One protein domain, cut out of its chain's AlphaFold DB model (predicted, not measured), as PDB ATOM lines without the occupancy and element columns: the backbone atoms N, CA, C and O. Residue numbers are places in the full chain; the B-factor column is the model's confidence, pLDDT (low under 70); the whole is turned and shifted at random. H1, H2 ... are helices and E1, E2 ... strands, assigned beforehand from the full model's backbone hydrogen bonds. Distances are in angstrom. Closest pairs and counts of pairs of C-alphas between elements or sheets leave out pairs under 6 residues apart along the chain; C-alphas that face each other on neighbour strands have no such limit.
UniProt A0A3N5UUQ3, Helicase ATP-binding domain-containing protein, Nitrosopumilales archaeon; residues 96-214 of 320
ATOM      1  N   ASN A  96      93.097 112.202 116.732       91.12
ATOM      2  CA  ASN A  96      94.556 112.238 116.631       91.12
ATOM      3  C   ASN A  96      95.088 111.983 115.205       91.12
ATOM      4  O   ASN A  96      96.219 112.327 114.887       91.12
ATOM      5  N   ASN A  97      94.277 111.381 114.325       90.75
ATOM      6  CA  ASN A  97      94.680 111.069 112.948       90.75
ATOM      7  C   ASN A  97      94.521 112.259 111.986       90.75
ATOM      8  O   ASN A  97      94.847 112.125 110.810       90.75
ATOM      9  N   PHE A  98      94.013 113.400 112.458       93.69
ATOM     10  CA  PHE A  98      93.715 114.569 111.632       93.69
ATOM     11  C   PHE A  98      94.436 115.790 112.170       93.69
ATOM     12  O   PHE A  98      94.431 116.020 113.378       93.69
ATOM     13  N   ARG A  99      95.008 116.610 111.285       92.56
ATOM     14  CA  ARG A  99      95.599 117.895 111.673       92.56
ATOM     15  C   ARG A  99      94.513 118.920 111.985       92.56
ATOM     16  O   ARG A  99      93.488 118.992 111.311       92.56
ATOM     17  N   CYS A 100      94.742 119.735 113.009       91.06
ATOM     18  CA  CYS A 100      93.831 120.812 113.369       91.06
ATOM     19  C   CYS A 100      94.129 122.069 112.540       91.06
ATOM     20  O   CYS A 100      95.156 122.714 112.743       91.06
ATOM     21  N   LEU A 101      93.200 122.468 111.666       89.31
ATOM     22  CA  LEU A 101      93.365 123.642 110.794       89.31
ATOM     23  C   LEU A 101      93.562 124.951 111.578       89.31
ATOM     24  O   LEU A 101      94.406 125.757 111.205       89.31
ATOM     25  N   VAL A 102      92.864 125.114 112.708       87.44
ATOM     26  CA  VAL A 102      93.035 126.267 113.615       87.44
ATOM     27  C   VAL A 102      94.456 126.322 114.178       87.44
ATOM     28  O   VAL A 102      95.065 127.385 114.262       87.44
ATOM     29  N   LYS A 103      95.026 125.168 114.551       84.81
ATOM     30  CA  LYS A 103      96.420 125.122 115.006       84.81
ATOM     31  C   LYS A 103      97.386 125.427 113.880       84.81
ATOM     32  O   LYS A 103      98.330 126.173 114.104       84.81
ATOM     33  N   GLU A 104      97.156 124.889 112.685       83.81
ATOM     34  CA  GLU A 104      97.983 125.218 111.523       83.81
ATOM     35  C   GLU A 104      97.997 126.724 111.241       83.81
ATOM     36  O   GLU A 104      99.049 127.268 110.911       83.81
ATOM     37  N   ASP A 105      96.854 127.399 111.399       83.94
ATOM     38  CA  ASP A 105      96.753 128.854 111.269       83.94
ATOM     39  C   ASP A 105      97.630 129.567 112.311       83.94
ATOM     40  O   ASP A 105      98.439 130.429 111.956       83.94
ATOM     41  N   PHE A 106      97.559 129.162 113.582       80.94
ATOM     42  CA  PHE A 106      98.405 129.723 114.640       80.94
ATOM     43  C   PHE A 106      99.904 129.445 114.445       80.94
ATOM     44  O   PHE A 106     100.723 130.332 114.696       80.94
ATOM     45  N   ILE A 107     100.269 128.241 113.989       80.00
ATOM     46  CA  ILE A 107     101.658 127.839 113.713       80.00
ATOM     47  C   ILE A 107     102.228 128.727 112.607       80.00
ATOM     48  O   ILE A 107     103.262 129.367 112.788       80.00
ATOM     49  N   LYS A 108     101.500 128.869 111.492       79.00
ATOM     50  CA  LYS A 108     101.883 129.756 110.380       79.00
ATOM     51  C   LYS A 108     101.983 131.214 110.805       79.00
ATOM     52  O   LYS A 108     102.834 131.947 110.308       79.00
ATOM     53  N   ASN A 109     101.124 131.633 111.727       78.25
ATOM     54  CA  ASN A 109     101.142 132.975 112.286       78.25
ATOM     55  C   ASN A 109     102.182 133.158 113.405       78.25
ATOM     56  O   ASN A 109     102.208 134.216 114.024       78.25
ATOM     57  N   LYS A 110     103.007 132.142 113.700       78.06
ATOM     58  CA  LYS A 110     104.005 132.136 114.782       78.06
ATOM     59  C   LYS A 110     103.445 132.538 116.154       78.06
ATOM     60  O   LYS A 110     104.121 133.159 116.966       78.06
ATOM     61  N   THR A 111     102.177 132.223 116.397       77.06
ATOM     62  CA  THR A 111     101.440 132.570 117.631       77.06
ATOM     63  C   THR A 111     100.925 131.335 118.359       77.06
ATOM     64  O   THR A 111     100.251 131.449 119.380       77.06
ATOM     65  N   TYR A 112     101.228 130.146 117.841       74.88
ATOM     66  CA  TYR A 112     100.814 128.904 118.460       74.88
ATOM     67  C   TYR A 112     101.524 128.698 119.797       74.88
ATOM     68  O   TYR A 112     102.750 128.674 119.857       74.88
ATOM     69  N   ARG A 113     100.736 128.496 120.856       71.31
ATOM     70  CA  ARG A 113     101.220 128.015 122.149       71.31
ATOM     71  C   ARG A 113     100.508 126.724 122.507       71.31
ATOM     72  O   ARG A 113      99.282 126.665 122.608       71.31
ATOM     73  N   CYS A 114     101.292 125.672 122.662       70.62
ATOM     74  CA  CYS A 114     100.809 124.360 123.042       70.62
ATOM     75  C   CYS A 114     100.491 124.344 124.541       70.62
ATOM     76  O   CYS A 114     101.399 124.333 125.355       70.62
ATOM     77  N   GLY A 115      99.216 124.276 124.932       64.88
ATOM     78  CA  GLY A 115      98.858 124.159 126.357       64.88
ATOM     79  C   GLY A 115      99.277 122.830 127.012       64.88
ATOM     80  O   GLY A 115      99.249 122.710 128.230       64.88
ATOM     81  N   VAL A 116      99.647 121.823 126.211       69.12
ATOM     82  CA  VAL A 116      99.983 120.458 126.670       69.12
ATOM     83  C   VAL A 116     101.493 120.226 126.750       69.12
ATOM     84  O   VAL A 116     101.954 119.375 127.508       69.12
ATOM     85  N   CYS A 117     102.278 120.956 125.962       68.25
ATOM     86  CA  CYS A 117     103.720 120.804 125.893       68.25
ATOM     87  C   CYS A 117     104.403 122.094 126.323       68.25
ATOM     88  O   CYS A 117     104.067 123.163 125.837       68.25
ATOM     89  N   ALA A 118     105.385 121.972 127.214       57.97
ATOM     90  CA  ALA A 118     106.183 123.090 127.713       57.97
ATOM     91  C   ALA A 118     107.268 123.551 126.718       57.97
ATOM     92  O   ALA A 118     108.217 124.208 127.130       57.97
ATOM     93  N   SER A 119     107.178 123.155 125.440       58.72
ATOM     94  CA  SER A 119     108.109 123.647 124.421       58.72
ATOM     95  C   SER A 119     107.594 124.981 123.896       58.72
ATOM     96  O   SER A 119     106.453 125.078 123.430       58.72
ATOM     97  N   ASP A 120     108.445 125.997 123.998       56.31
ATOM     98  CA  ASP A 120     108.247 127.305 123.378       56.31
ATOM     99  C   ASP A 120     108.567 127.290 121.874       56.31
ATOM    100  O   ASP A 120     108.285 128.273 121.182       56.31
ATOM    101  N   ASP A 121     109.117 126.183 121.357       64.50
ATOM    102  CA  ASP A 121     109.409 126.025 119.940       64.50
ATOM    103  C   ASP A 121     108.178 125.506 119.175       64.50
ATOM    104  O   ASP A 121     107.635 124.416 119.402       64.50
ATOM    105  N   ILE A 122     107.730 126.340 118.239       63.09
ATOM    106  CA  ILE A 122     106.563 126.125 117.388       63.09
ATOM    107  C   ILE A 122     106.786 124.938 116.440       63.09
ATOM    108  O   ILE A 122     105.820 124.235 116.126       63.09
ATOM    109  N   ASP A 123     108.031 124.689 116.031       64.31
ATOM    110  CA  ASP A 123     108.389 123.640 115.075       64.31
ATOM    111  C   ASP A 123     108.633 122.278 115.758       64.31
ATOM    112  O   ASP A 123     108.536 121.227 115.117       64.31
ATOM    113  N   GLU A 124     108.847 122.256 117.079       66.19
ATOM    114  CA  GLU A 124     109.048 121.019 117.854       66.19
ATOM    115  C   GLU A 124     107.745 120.403 118.391       66.19
ATOM    116  O   GLU A 124     107.697 119.225 118.774       66.19
ATOM    117  N   CYS A 125     106.652 121.170 118.429       71.94
ATOM    118  CA  CYS A 125     105.393 120.690 118.983       71.94
ATOM    119  C   CYS A 125     104.720 119.637 118.082       71.94
ATOM    120  O   CYS A 125     104.092 119.947 117.068       71.94
ATOM    121  N   ARG A 126     104.683 118.380 118.545       73.62
ATOM    122  CA  ARG A 126     103.980 117.273 117.863       73.62
ATOM    123  C   ARG A 126     102.457 117.241 118.075       73.62
ATOM    124  O   ARG A 126     101.764 116.511 117.373       73.62
ATOM    125  N   HIS A 127     101.904 118.047 118.986       80.81
ATOM    126  CA  HIS A 127     100.463 118.097 119.301       80.81
ATOM    127  C   HIS A 127      99.644 118.919 118.286       80.81
ATOM    128  O   HIS A 127      98.891 119.823 118.654       80.81
ATOM    129  N   THR A 128      99.793 118.631 116.997       84.12
ATOM    130  CA  THR A 128      99.131 119.367 115.902       84.12
ATOM    131  C   THR A 128      97.775 118.783 115.509       84.12
ATOM    132  O   THR A 128      97.053 119.378 114.704       84.12
ATOM    133  N   SER A 129      97.407 117.633 116.076       91.12
ATOM    134  CA  SER A 129      96.166 116.941 115.751       91.12
ATOM    135  C   SER A 129      94.919 117.608 116.344       91.12
ATOM    136  O   SER A 129      95.003 118.471 117.225       91.12
ATOM    137  N   VAL A 130      93.743 117.217 115.845       91.56
ATOM    138  CA  VAL A 130      92.440 117.710 116.322       91.56
ATOM    139  C   VAL A 130      92.188 117.326 117.777       91.56
ATOM    140  O   VAL A 130      91.564 118.111 118.480       91.56
ATOM    141  N   GLU A 131      92.725 116.198 118.255       90.50
ATOM    142  CA  GLU A 131      92.644 115.782 119.667       90.50
ATOM    143  C   GLU A 131      93.098 116.892 120.621       90.50
ATOM    144  O   GLU A 131      92.452 117.161 121.628       90.50
ATOM    145  N   TYR A 132      94.167 117.594 120.253       86.69
ATOM    146  CA  TYR A 132      94.707 118.699 121.039       86.69
ATOM    147  C   TYR A 132      94.194 120.067 120.572       86.69
ATOM    148  O   TYR A 132      94.681 121.091 121.049       86.69
ATOM    149  N   GLY A 133      93.301 120.102 119.581       86.25
ATOM    150  CA  GLY A 133      92.749 121.299 118.951       86.25
ATOM    151  C   GLY A 133      91.932 122.160 119.921       86.25
ATOM    152  O   GLY A 133      91.268 121.609 120.797       86.25
ATOM    153  N   PRO A 134      91.875 123.496 119.729       85.12
ATOM    154  CA  PRO A 134      91.069 124.377 120.578       85.12
ATOM    155  C   PRO A 134      89.601 123.948 120.683       85.12
ATOM    156  O   PRO A 134      89.005 124.064 121.742       85.12
ATOM    157  N   CYS A 135      89.030 123.379 119.620       85.38
ATOM    158  CA  CYS A 135      87.653 122.885 119.608       85.38
ATOM    159  C   CYS A 135      87.390 121.662 120.504       85.38
ATOM    160  O   CYS A 135      86.228 121.304 120.695       85.38
ATOM    161  N   MET A 136      88.443 121.013 121.011       84.75
ATOM    162  CA  MET A 136      88.367 119.906 121.970       84.75
ATOM    163  C   MET A 136      88.799 120.345 123.374       84.75
ATOM    164  O   MET A 136      88.306 119.805 124.356       84.75
ATOM    165  N   THR A 137      89.701 121.328 123.479       81.38
ATOM    166  CA  THR A 137      90.366 121.689 124.743       81.38
ATOM    167  C   THR A 137      89.987 123.062 125.301       81.38
ATOM    168  O   THR A 137      90.417 123.397 126.398       81.38
ATOM    169  N   ASN A 138      89.262 123.895 124.552       79.38
ATOM    170  CA  ASN A 138      88.921 125.262 124.941       79.38
ATOM    171  C   ASN A 138      87.438 125.539 124.670       79.38
ATOM    172  O   ASN A 138      87.007 125.543 123.519       79.38
ATOM    173  N   GLU A 139      86.681 125.824 125.729       79.12
ATOM    174  CA  GLU A 139      85.240 126.113 125.681       79.12
ATOM    175  C   GLU A 139      84.888 127.239 124.702       79.12
ATOM    176  O   GLU A 139      83.918 127.128 123.958       79.12
ATOM    177  N   SER A 140      85.733 128.270 124.586       80.94
ATOM    178  CA  SER A 140      85.510 129.378 123.640       80.94
ATOM    179  C   SER A 140      85.564 128.969 122.163       80.94
ATOM    180  O   SER A 140      85.116 129.728 121.308       80.94
ATOM    181  N   PHE A 141      86.113 127.791 121.848       78.12
ATOM    182  CA  PHE A 141      86.184 127.220 120.498       78.12
ATOM    183  C   PHE A 141      85.279 125.991 120.318       78.12
ATOM    184  O   PHE A 141      85.292 125.383 119.239       78.12
ATOM    185  N   GLN A 142      84.510 125.612 121.340       75.94
ATOM    186  CA  GLN A 142      83.534 124.532 121.244       75.94
ATOM    187  C   GLN A 142      82.316 124.956 120.407       75.94
ATOM    188  O   GLN A 142      82.156 126.118 120.021       75.94
ATOM    189  N   ASP A 143      81.485 123.977 120.056       79.25
ATOM    190  CA  ASP A 143      80.282 124.167 119.249       79.25
ATOM    191  C   ASP A 143      80.535 124.994 117.972       79.25
ATOM    192  O   ASP A 143      81.383 124.634 117.151       79.25
ATOM    193  N   HIS A 144      79.775 126.073 117.766       79.38
ATOM    194  CA  HIS A 144      79.754 126.857 116.525       79.38
ATOM    195  C   HIS A 144      80.882 127.904 116.449       79.38
ATOM    196  O   HIS A 144      80.940 128.690 115.493       79.38
ATOM    197  N   ALA A 145      81.764 127.952 117.453       85.81
ATOM    198  CA  ALA A 145      82.845 128.928 117.512       85.81
ATOM    199  C   ALA A 145      84.013 128.567 116.582       85.81
ATOM    200  O   ALA A 145      84.602 129.449 115.953       85.81
ATOM    201  N   CYS A 146      84.327 127.276 116.430       90.75
ATOM    202  CA  CYS A 146      85.279 126.823 115.422       90.75
ATOM    203  C   CYS A 146      84.608 126.789 114.042       90.75
ATOM    204  O   CYS A 146      83.852 125.871 113.746       90.75
ATOM    205  N   LYS A 147      84.935 127.738 113.155       91.25
ATOM    206  CA  LYS A 147      84.307 127.826 111.819       91.25
ATOM    207  C   LYS A 147      84.715 126.731 110.834       91.25
ATOM    208  O   LYS A 147      84.129 126.628 109.767       91.25
ATOM    209  N   TYR A 148      85.673 125.881 111.197       92.31
ATOM    210  CA  TYR A 148      85.948 124.642 110.466       92.31
ATOM    211  C   TYR A 148      85.047 123.480 110.921       92.31
ATOM    212  O   TYR A 148      84.947 122.477 110.223       92.31
ATOM    213  N   ARG A 149      84.440 123.541 112.110       93.31
ATOM    214  CA  ARG A 149      83.658 122.431 112.665       93.31
ATOM    215  C   ARG A 149      82.271 122.388 112.026       93.31
ATOM    216  O   ARG A 149      81.559 123.381 112.035       93.31
ATOM    217  N   THR A 150      81.900 121.210 111.537       93.62
ATOM    218  CA  THR A 150      80.552 120.889 111.052       93.62
ATOM    219  C   THR A 150      79.853 119.931 112.016       93.62
ATOM    220  O   THR A 150      80.476 119.352 112.917       93.62
ATOM    221  N   PHE A 151      78.556 119.732 111.812       92.50
ATOM    222  CA  PHE A 151      77.676 118.899 112.625       92.50
ATOM    223  C   PHE A 151      76.849 117.958 111.750       92.50
ATOM    224  O   PHE A 151      76.593 118.249 110.588       92.50
ATOM    225  N   VAL A 152      76.356 116.858 112.327       92.81
ATOM    226  CA  VAL A 152      75.501 115.871 111.633       92.81
ATOM    227  C   VAL A 152      74.327 116.526 110.890       92.81
ATOM    228  O   VAL A 152      74.059 116.173 109.747       92.81
ATOM    229  N   LYS A 153      73.674 117.527 111.497       92.00
ATOM    230  CA  LYS A 153      72.532 118.254 110.902       92.00
ATOM    231  C   LYS A 153      72.855 118.961 109.574       92.00
ATOM    232  O   LYS A 153      71.932 119.246 108.812       92.00
ATOM    233  N   ASP A 154      74.131 119.241 109.316       93.81
ATOM    234  CA  ASP A 154      74.592 119.962 108.126       93.81
ATOM    235  C   ASP A 154      74.712 119.043 106.902       93.81
ATOM    236  O   ASP A 154      74.841 119.520 105.777       93.81
ATOM    237  N   TYR A 155      74.671 117.722 107.107       95.69
ATOM    238  CA  TYR A 155      74.819 116.738 106.042       95.69
ATOM    239  C   TYR A 155      73.460 116.248 105.552       95.69
ATOM    240  O   TYR A 155      72.535 115.982 106.323       95.69
ATOM    241  N   LYS A 156      73.348 116.100 104.233       95.75
ATOM    242  CA  LYS A 156      72.222 115.466 103.548       95.75
ATOM    243  C   LYS A 156      72.649 114.110 103.019       95.75
ATOM    244  O   LYS A 156      73.821 113.901 102.719       95.75
ATOM    245  N   VAL A 157      71.681 113.204 102.910       95.62
ATOM    246  CA  VAL A 157      71.896 111.843 102.414       95.62
ATOM    247  C   VAL A 157      71.010 111.604 101.201       95.62
ATOM    248  O   VAL A 157      69.810 111.875 101.252       95.62
ATOM    249  N   THR A 158      71.588 111.069 100.132       96.19
ATOM    250  CA  THR A 158      70.871 110.551  98.958       96.19
ATOM    251  C   THR A 158      71.149 109.061  98.794       96.19
ATOM    252  O   THR A 158      72.166 108.566  99.275       96.19
ATOM    253  N   ASN A 159      70.229 108.337  98.146       93.19
ATOM    254  CA  ASN A 159      70.305 106.877  97.971       93.19
ATOM    255  C   ASN A 159      70.539 106.123  99.294       93.19
ATOM    256  O   ASN A 159      71.342 105.196  99.370       93.19
ATOM    257  N   LYS A 160      69.867 106.566 100.363       92.75
ATOM    258  CA  LYS A 160      70.079 106.046 101.715       92.75
ATOM    259  C   LYS A 160      69.885 104.525 101.762       92.75
ATOM    260  O   LYS A 160      68.876 104.019 101.279       92.75
ATOM    261  N   GLY A 161      70.835 103.823 102.372       88.25
ATOM    262  CA  GLY A 161      70.812 102.372 102.557       88.25
ATOM    263  C   GLY A 161      71.294 101.563 101.351       88.25
ATOM    264  O   GLY A 161      71.295 100.336 101.411       88.25
ATOM    265  N   THR A 162      71.712 102.205 100.255       88.81
ATOM    266  CA  THR A 162      72.259 101.508  99.081       88.81
ATOM    267  C   THR A 162      73.779 101.648  98.999       88.81
ATOM    268  O   THR A 162      74.403 102.427  99.719       88.81
ATOM    269  N   LYS A 163      74.407 100.895  98.086       88.56
ATOM    270  CA  LYS A 163      75.849 101.022  97.809       88.56
ATOM    271  C   LYS A 163      76.222 102.388  97.214       88.56
ATOM    272  O   LYS A 163      77.371 102.803  97.338       88.56
ATOM    273  N   ASP A 164      75.249 103.084  96.626       91.94
ATOM    274  CA  ASP A 164      75.405 104.400  96.004       91.94
ATOM    275  C   ASP A 164      75.052 105.547  96.961       91.94
ATOM    276  O   ASP A 164      74.867 106.684  96.518       91.94
ATOM    277  N   GLU A 165      74.931 105.264  98.264       94.94
ATOM    278  CA  GLU A 165      74.652 106.261  99.293       94.94
ATOM    279  C   GLU A 165      75.715 107.370  99.286       94.94
ATOM    280  O   GLU A 165      76.918 107.128  99.464       94.94
ATOM    281  N   GLN A 166      75.256 108.610  99.112       94.50
ATOM    282  CA  GLN A 166      76.100 109.800  99.159       94.50
ATOM    283  C   GLN A 166      75.689 110.681 100.329       94.50
ATOM    284  O   GLN A 166      74.505 110.922 100.561       94.50
ATOM    285  N   ILE A 167      76.692 111.186 101.043       96.06
ATOM    286  CA  ILE A 167      76.521 112.105 102.160       96.06
ATOM    287  C   ILE A 167      77.324 113.360 101.847       96.06
ATOM    288  O   ILE A 167      78.531 113.278 101.620       96.06
ATOM    289  N   TYR A 168      76.661 114.511 101.820       95.19
ATOM    290  CA  TYR A 168      77.272 115.767 101.387       95.19
ATOM    291  C   TYR A 168      76.655 116.971 102.099       95.19
ATOM    292  O   TYR A 168      75.559 116.891 102.655       95.19
ATOM    293  N   ILE A 169      77.374 118.089 102.079       95.19
ATOM    294  CA  ILE A 169      76.863 119.395 102.499       95.19
ATOM    295  C   ILE A 169      76.299 120.077 101.250       95.19
ATOM    296  O   ILE A 169      76.913 120.033 100.184       95.19
ATOM    297  N   ASN A 170      75.114 120.680 101.344       92.88
ATOM    298  CA  ASN A 170      74.544 121.388 100.201       92.88
ATOM    299  C   ASN A 170      75.377 122.624  99.851       92.88
ATOM    300  O   ASN A 170      75.852 123.338 100.732       92.88
ATOM    301  N   LYS A 171      75.424 122.968  98.562       90.88
ATOM    302  CA  LYS A 171      76.145 124.152  98.073       90.88
ATOM    303  C   LYS A 171      75.700 125.461  98.746       90.88
ATOM    304  O   LYS A 171      76.518 126.345  98.963       90.88
ATOM    305  N   SER A 172      74.419 125.592  99.100       91.19
ATOM    306  CA  SER A 172      73.908 126.750  99.853       91.19
ATOM    307  C   SER A 172      74.525 126.863 101.249       91.19
ATOM    308  O   SER A 172      74.871 127.958 101.684       91.19
ATOM    309  N   ASP A 173      74.689 125.732 101.933       91.19
ATOM    310  CA  ASP A 173      75.249 125.676 103.282       91.19
ATOM    311  C   ASP A 173      76.762 125.908 103.238       91.19
ATOM    312  O   ASP A 173      77.290 126.654 104.058       91.19
ATOM    313  N   GLU A 174      77.453 125.381 102.221       91.62
ATOM    314  CA  GLU A 174      78.866 125.691 101.967       91.62
ATOM    315  C   GLU A 174      79.099 127.193 101.744       91.62
ATOM    316  O   GLU A 174      80.055 127.754 102.278       91.62
ATOM    317  N   ILE A 175      78.208 127.880 101.015       91.50
ATOM    318  CA  ILE A 175      78.284 129.338 100.823       91.50
ATOM    319  C   ILE A 175      78.121 130.075 102.160       91.50
ATOM    320  O   ILE A 175      78.855 131.031 102.432       91.50
ATOM    321  N   ASN A 176      77.195 129.632 103.014       91.75
ATOM    322  CA  ASN A 176      77.008 130.210 104.347       91.75
ATOM    323  C   ASN A 176      78.255 130.014 105.215       91.75
ATOM    324  O   ASN A 176      78.755 130.975 105.803       91.75
ATOM    325  N   TYR A 177      78.814 128.804 105.220       92.56
ATOM    326  CA  TYR A 177      80.060 128.498 105.911       92.56
ATOM    327  C   TYR A 177      81.230 129.343 105.405       92.56
ATOM    328  O   TYR A 177      81.957 129.928 106.207       92.56
ATOM    329  N   GLN A 178      81.383 129.482 104.088       92.12
ATOM    330  CA  GLN A 178      82.407 130.328 103.476       92.12
ATOM    331  C   GLN A 178      82.264 131.795 103.903       92.12
ATOM    332  O   GLN A 178      83.264 132.460 104.199       92.12
ATOM    333  N   LYS A 179      81.028 132.307 103.962       90.56
ATOM    334  CA  LYS A 179      80.739 133.668 104.417       90.56
ATOM    335  C   LYS A 179      81.117 133.850 105.885       90.56
ATOM    336  O   LYS A 179      81.887 134.762 106.187       90.56
ATOM    337  N   GLU A 180      80.647 132.979 106.776       90.69
ATOM    338  CA  GLU A 180      80.985 133.034 108.205       90.69
ATOM    339  C   GLU A 180      82.490 132.910 108.444       90.69
ATOM    340  O   GLU A 180      83.063 133.659 109.237       90.69
ATOM    341  N   PHE A 181      83.140 131.995 107.726       89.88
ATOM    342  CA  PHE A 181      84.576 131.781 107.791       89.88
ATOM    343  C   PHE A 181      85.350 133.040 107.401       89.88
ATOM    344  O   PHE A 181      86.223 133.469 108.149       89.88
ATOM    345  N   SER A 182      84.986 133.697 106.294       87.44
ATOM    346  CA  SER A 182      85.647 134.935 105.848       87.44
ATOM    347  C   SER A 182      85.540 136.087 106.859       87.44
ATOM    348  O   SER A 182      86.419 136.945 106.942       87.44
ATOM    349  N   GLN A 183      84.469 136.102 107.653       88.75
ATOM    350  CA  GLN A 183      84.204 137.136 108.650       88.75
ATOM    351  C   GLN A 183      84.809 136.806 110.018       88.75
ATOM    352  O   GLN A 183      84.798 137.657 110.914       88.75
ATOM    353  N   TRP A 184      85.355 135.600 110.180       88.50
ATOM    354  CA  TRP A 184      85.814 135.086 111.457       88.50
ATOM    355  C   TRP A 184      86.998 135.890 112.001       88.50
ATOM    356  O   TRP A 184      88.061 135.975 111.383       88.50
ATOM    357  N   LEU A 185      86.828 136.452 113.202       84.62
ATOM    358  CA  LEU A 185      87.838 137.283 113.866       84.62
ATOM    359  C   LEU A 185      89.191 136.567 114.014       84.62
ATOM    360  O   LEU A 185      90.236 137.199 113.883       84.62
ATOM    361  N   HIS A 186      89.172 135.248 114.223       83.00
ATOM    362  CA  HIS A 186      90.383 134.433 114.311       83.00
ATOM    363  C   HIS A 186      91.276 134.576 113.068       83.00
ATOM    364  O   HIS A 186      92.486 134.725 113.216       83.00
ATOM    365  N   LEU A 187      90.692 134.610 111.863       80.00
ATOM    366  CA  LEU A 187      91.448 134.780 110.620       80.00
ATOM    367  C   LEU A 187      91.931 136.218 110.420       80.00
ATOM    368  O   LEU A 187      93.035 136.424 109.922       80.00
ATOM    369  N   LYS A 188      91.132 137.212 110.832       78.62
ATOM    370  CA  LYS A 188      91.498 138.638 110.726       78.62
ATOM    371  C   LYS A 188      92.767 138.979 111.512       78.62
ATOM    372  O   LYS A 188      93.496 139.885 111.130       78.62
ATOM    373  N   ASN A 189      93.046 138.231 112.576       76.00
ATOM    374  CA  ASN A 189      94.219 138.428 113.427       76.00
ATOM    375  C   ASN A 189      95.489 137.717 112.905       76.00
ATOM    376  O   ASN A 189      96.539 137.780 113.554       76.00
ATOM    377  N   LEU A 190      95.422 137.031 111.757       76.19
ATOM    378  CA  LEU A 190      96.572 136.348 111.163       76.19
ATOM    379  C   LEU A 190      97.414 137.333 110.335       76.19
ATOM    380  O   LEU A 190      96.993 137.806 109.285       76.19
ATOM    381  N   LYS A 191      98.642 137.611 110.785       71.00
ATOM    382  CA  LYS A 191      99.560 138.596 110.186       71.00
ATOM    383  C   LYS A 191     100.205 138.127 108.873       71.00
ATOM    384  O   LYS A 191     100.646 138.960 108.089       71.00
ATOM    385  N   TYR A 192     100.283 136.814 108.629       65.88
ATOM    386  CA  TYR A 192     101.100 136.222 107.549       65.88
ATOM    387  C   TYR A 192     100.316 135.429 106.484       65.88
ATOM    388  O   TYR A 192     100.899 134.649 105.726       65.88
ATOM    389  N   VAL A 193      98.998 135.604 106.385       63.53
ATOM    390  CA  VAL A 193      98.181 134.879 105.396       63.53
ATOM    391  C   VAL A 193      98.259 135.580 104.035       63.53
ATOM    392  O   VAL A 193      97.588 136.573 103.787       63.53
ATOM    393  N   LYS A 194      99.100 135.049 103.135       54.47
ATOM    394  CA  LYS A 194      99.373 135.625 101.800       54.47
ATOM    395  C   LYS A 194      98.200 135.543 100.804       54.47
ATOM    396  O   LYS A 194      98.256 136.208  99.776       54.47
ATOM    397  N   LYS A 195      97.173 134.722 101.063       59.12
ATOM    398  CA  LYS A 195      95.958 134.587 100.234       59.12
ATOM    399  C   LYS A 195      94.751 134.201 101.098       59.12
ATOM    400  O   LYS A 195      94.941 133.411 102.025       59.12
ATOM    401  N   PRO A 196      93.532 134.682 100.789       61.50
ATOM    402  CA  PRO A 196      92.323 134.224 101.465       61.50
ATOM    403  C   PRO A 196      92.187 132.703 101.309       61.50
ATOM    404  O   PRO A 196      92.311 132.175 100.205       61.50
ATOM    405  N   ARG A 197      91.992 131.993 102.428       71.06
ATOM    406  CA  ARG A 197      91.710 130.554 102.415       71.06
ATOM    407  C   ARG A 197      90.267 130.341 101.968       71.06
ATOM    408  O   ARG A 197      89.352 130.959 102.511       71.06
ATOM    409  N   GLU A 198      90.080 129.437 101.018       84.31
ATOM    410  CA  GLU A 198      88.775 128.827 100.797       84.31
ATOM    411  C   GLU A 198      88.427 127.980 102.019       84.31
ATOM    412  O   GLU A 198      89.284 127.310 102.614       84.31
ATOM    413  N   TRP A 199      87.176 128.079 102.439       90.94
ATOM    414  CA  TRP A 199      86.661 127.299 103.538       90.94
ATOM    415  C   TRP A 199      86.600 125.832 103.121       90.94
ATOM    416  O   TRP A 199      86.159 125.484 102.030       90.94
ATOM    417  N   LYS A 200      87.024 124.970 104.039       92.75
ATOM    418  CA  LYS A 200      86.780 123.533 103.977       92.75
ATOM    419  C   LYS A 200      86.375 123.053 105.364       92.75
ATOM    420  O   LYS A 200      86.870 123.607 106.351       92.75
ATOM    421  N   PRO A 201      85.534 122.020 105.484       95.12
ATOM    422  CA  PRO A 201      85.222 121.468 106.788       95.12
ATOM    423  C   PRO A 201      86.474 120.831 107.412       95.12
ATOM    424  O   PRO A 201      87.369 120.331 106.727       95.12
ATOM    425  N   CYS A 202      86.535 120.834 108.740       94.81
ATOM    426  CA  CYS A 202      87.540 120.121 109.513       94.81
ATOM    427  C   CYS A 202      87.473 118.637 109.155       94.81
ATOM    428  O   CYS A 202      86.435 118.008 109.346       94.81
ATOM    429  N   GLU A 203      88.580 118.072 108.680       96.19
ATOM    430  CA  GLU A 203      88.619 116.714 108.125       96.19
ATOM    431  C   GLU A 203      88.129 115.652 109.120       96.19
ATOM    432  O   GLU A 203      87.395 114.744 108.733       96.19
ATOM    433  N   TYR A 204      88.446 115.818 110.410       95.50
ATOM    434  CA  TYR A 204      87.951 114.944 111.474       95.50
ATOM    435  C   TYR A 204      86.425 114.988 111.607       95.50
ATOM    436  O   TYR A 204      85.769 113.952 111.519       95.50
ATOM    437  N   PHE A 205      85.852 116.180 111.816       94.88
ATOM    438  CA  PHE A 205      84.404 116.320 111.991       94.88
ATOM    439  C   PHE A 205      83.656 115.968 110.711       94.88
ATOM    440  O   PHE A 205      82.610 115.338 110.784       94.88
ATOM    441  N   ASN A 206      84.225 116.288 109.548       96.69
ATOM    442  CA  ASN A 206      83.664 115.902 108.265       96.69
ATOM    443  C   ASN A 206      83.531 114.385 108.149       96.69
ATOM    444  O   ASN A 206      82.437 113.875 107.922       96.69
ATOM    445  N   GLN A 207      84.626 113.657 108.376       96.06
ATOM    446  CA  GLN A 207      84.608 112.202 108.324       96.06
ATOM    447  C   GLN A 207      83.657 111.604 109.375       96.06
ATOM    448  O   GLN A 207      82.870 110.716 109.053       96.06
ATOM    449  N   LEU A 208      83.697 112.103 110.614       95.25
ATOM    450  CA  LEU A 208      82.835 111.626 111.695       95.25
ATOM    451  C   LEU A 208      81.349 111.831 111.373       95.25
ATOM    452  O   LEU A 208      80.567 110.892 111.477       95.25
ATOM    453  N   ASN A 209      80.955 113.034 110.955       95.62
ATOM    454  CA  ASN A 209      79.560 113.353 110.654       95.62
ATOM    455  C   ASN A 209      79.045 112.569 109.440       95.62
ATOM    456  O   ASN A 209      77.901 112.113 109.459       95.62
ATOM    457  N   ILE A 210      79.888 112.337 108.427       96.50
ATOM    458  CA  ILE A 210      79.566 111.445 107.303       96.50
ATOM    459  C   ILE A 210      79.319 110.016 107.806       96.50
ATOM    460  O   ILE A 210      78.298 109.414 107.477       96.50
ATOM    461  N   ALA A 211      80.208 109.482 108.647       95.94
ATOM    462  CA  ALA A 211      80.067 108.135 109.195       95.94
ATOM    463  C   ALA A 211      78.823 107.980 110.086       95.94
ATOM    464  O   ALA A 211      78.144 106.952 110.029       95.94
ATOM    465  N   LEU A 212      78.486 109.000 110.878       95.00
ATOM    466  CA  LEU A 212      77.278 109.020 111.705       95.00
ATOM    467  C   LEU A 212      75.997 109.079 110.862       95.00
ATOM    468  O   LEU A 212      75.038 108.379 111.180       95.00
ATOM    469  N   SER A 213      76.008 109.860 109.777       94.94
ATOM    470  CA  SER A 213      74.849 110.052 108.887       94.94
ATOM    471  C   SER A 213      74.610 108.881 107.929       94.94
ATOM    472  O   SER A 213      73.484 108.684 107.476       94.94
ATOM    473  N   SER A 214      75.662 108.123 107.608       95.81
ATOM    474  CA  SER A 214      75.589 106.968 106.706       95.81
ATOM    475  C   SER A 214      74.802 105.790 107.287       95.81
ATOM    476  O   SER A 214      74.706 105.648 108.505       95.81
TER     477      SER A 214
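What this domain is: This is residues 96 to 214 of the 320 residues of the protein "Helicase ATP-binding domain-containing protein" of Nitrosopumilales archaeon (UniProt A0A3N5UUQ3). What shape would one see first? This is an elongated, loop-rich body: at one end the two-strand hairpin E1 and E2, on which H5 packs with its residues 206 to 213, and toward the other end H1 and the long loop of residues 109 to 133. H3 and H5 lie on two sides of a middle through which the unnamed stretches 138 to 154 and 189 to 202 pass, and no helix touches another. What is it made of? The printed part has 119 residues with five named helices and two named strands, in the order H1 H2 E1 E2 H3 H4 H5; the sheet E1 - E2 is antiparallel, and the class is mostly helix, with under half of the residues in named elements. How spread out is it? It is only just compact, close to loose, with a radius of gyration of the C-alphas of 15.8 A and spans of 50 by 27 by 24 A.

How they stand to each other: What is near the first helix? H1, residues 101 to 108, is close to but not clearly touching H2, residues 134 to 137; their closest C-alphas, of Val 102 and Pro 134, are 7.5 A apart. H1 is also close to but not clearly touching H4, residues 185 to 188, with the closest C-alphas, of Asp 105 and Leu 187, 8.0 A apart. How do the strands pair? E1, residues 155 to 158, and E2, residues 166 to 169, form an antiparallel hairpin with 147 degrees between their directions; N 156 and O 168 are 2.8 A apart and N 158 and O 166 3.0 A, both within hydrogen-bond range. Where are the other helices? The closest C-alphas of E2 and H5, residues 203 to 213, are those of Ile 167 and Ile 210, 6.0 A apart. H3, residues 171 to 183, is apart from H5 and meets H4 only through their link. What do the helix backbones show? In H1, H3 and H5 every O i to N i+4 pair is within hydrogen-bond range, while H2 and H4 are too short for such a pair.

Where its parts are: Where does the first element begin? C-alpha 101 of H1 is at (93.365, 123.642, 110.794), and H1 is 10.5 A long. How long are the others? E1 and E2 are each 10.2 A long, H2 and H4 each 5.0 A, and H3 is 18.6 A. Where does the last end? H5, 15.3 A long, ends with C-alpha 213 at (74.849, 110.052, 108.887).

The domain as a whole: How large is it? The two C-alphas farthest apart, of Asp 120 and Thr 162, are 50.5 A apart. Which links are long? H1 to H2, H2 to E1 and H4 to H5 are long links, and the printed part has no cut. Where is confidence low? The model's pLDDT is under 70 at residues 115 to 124 and 192 to 196.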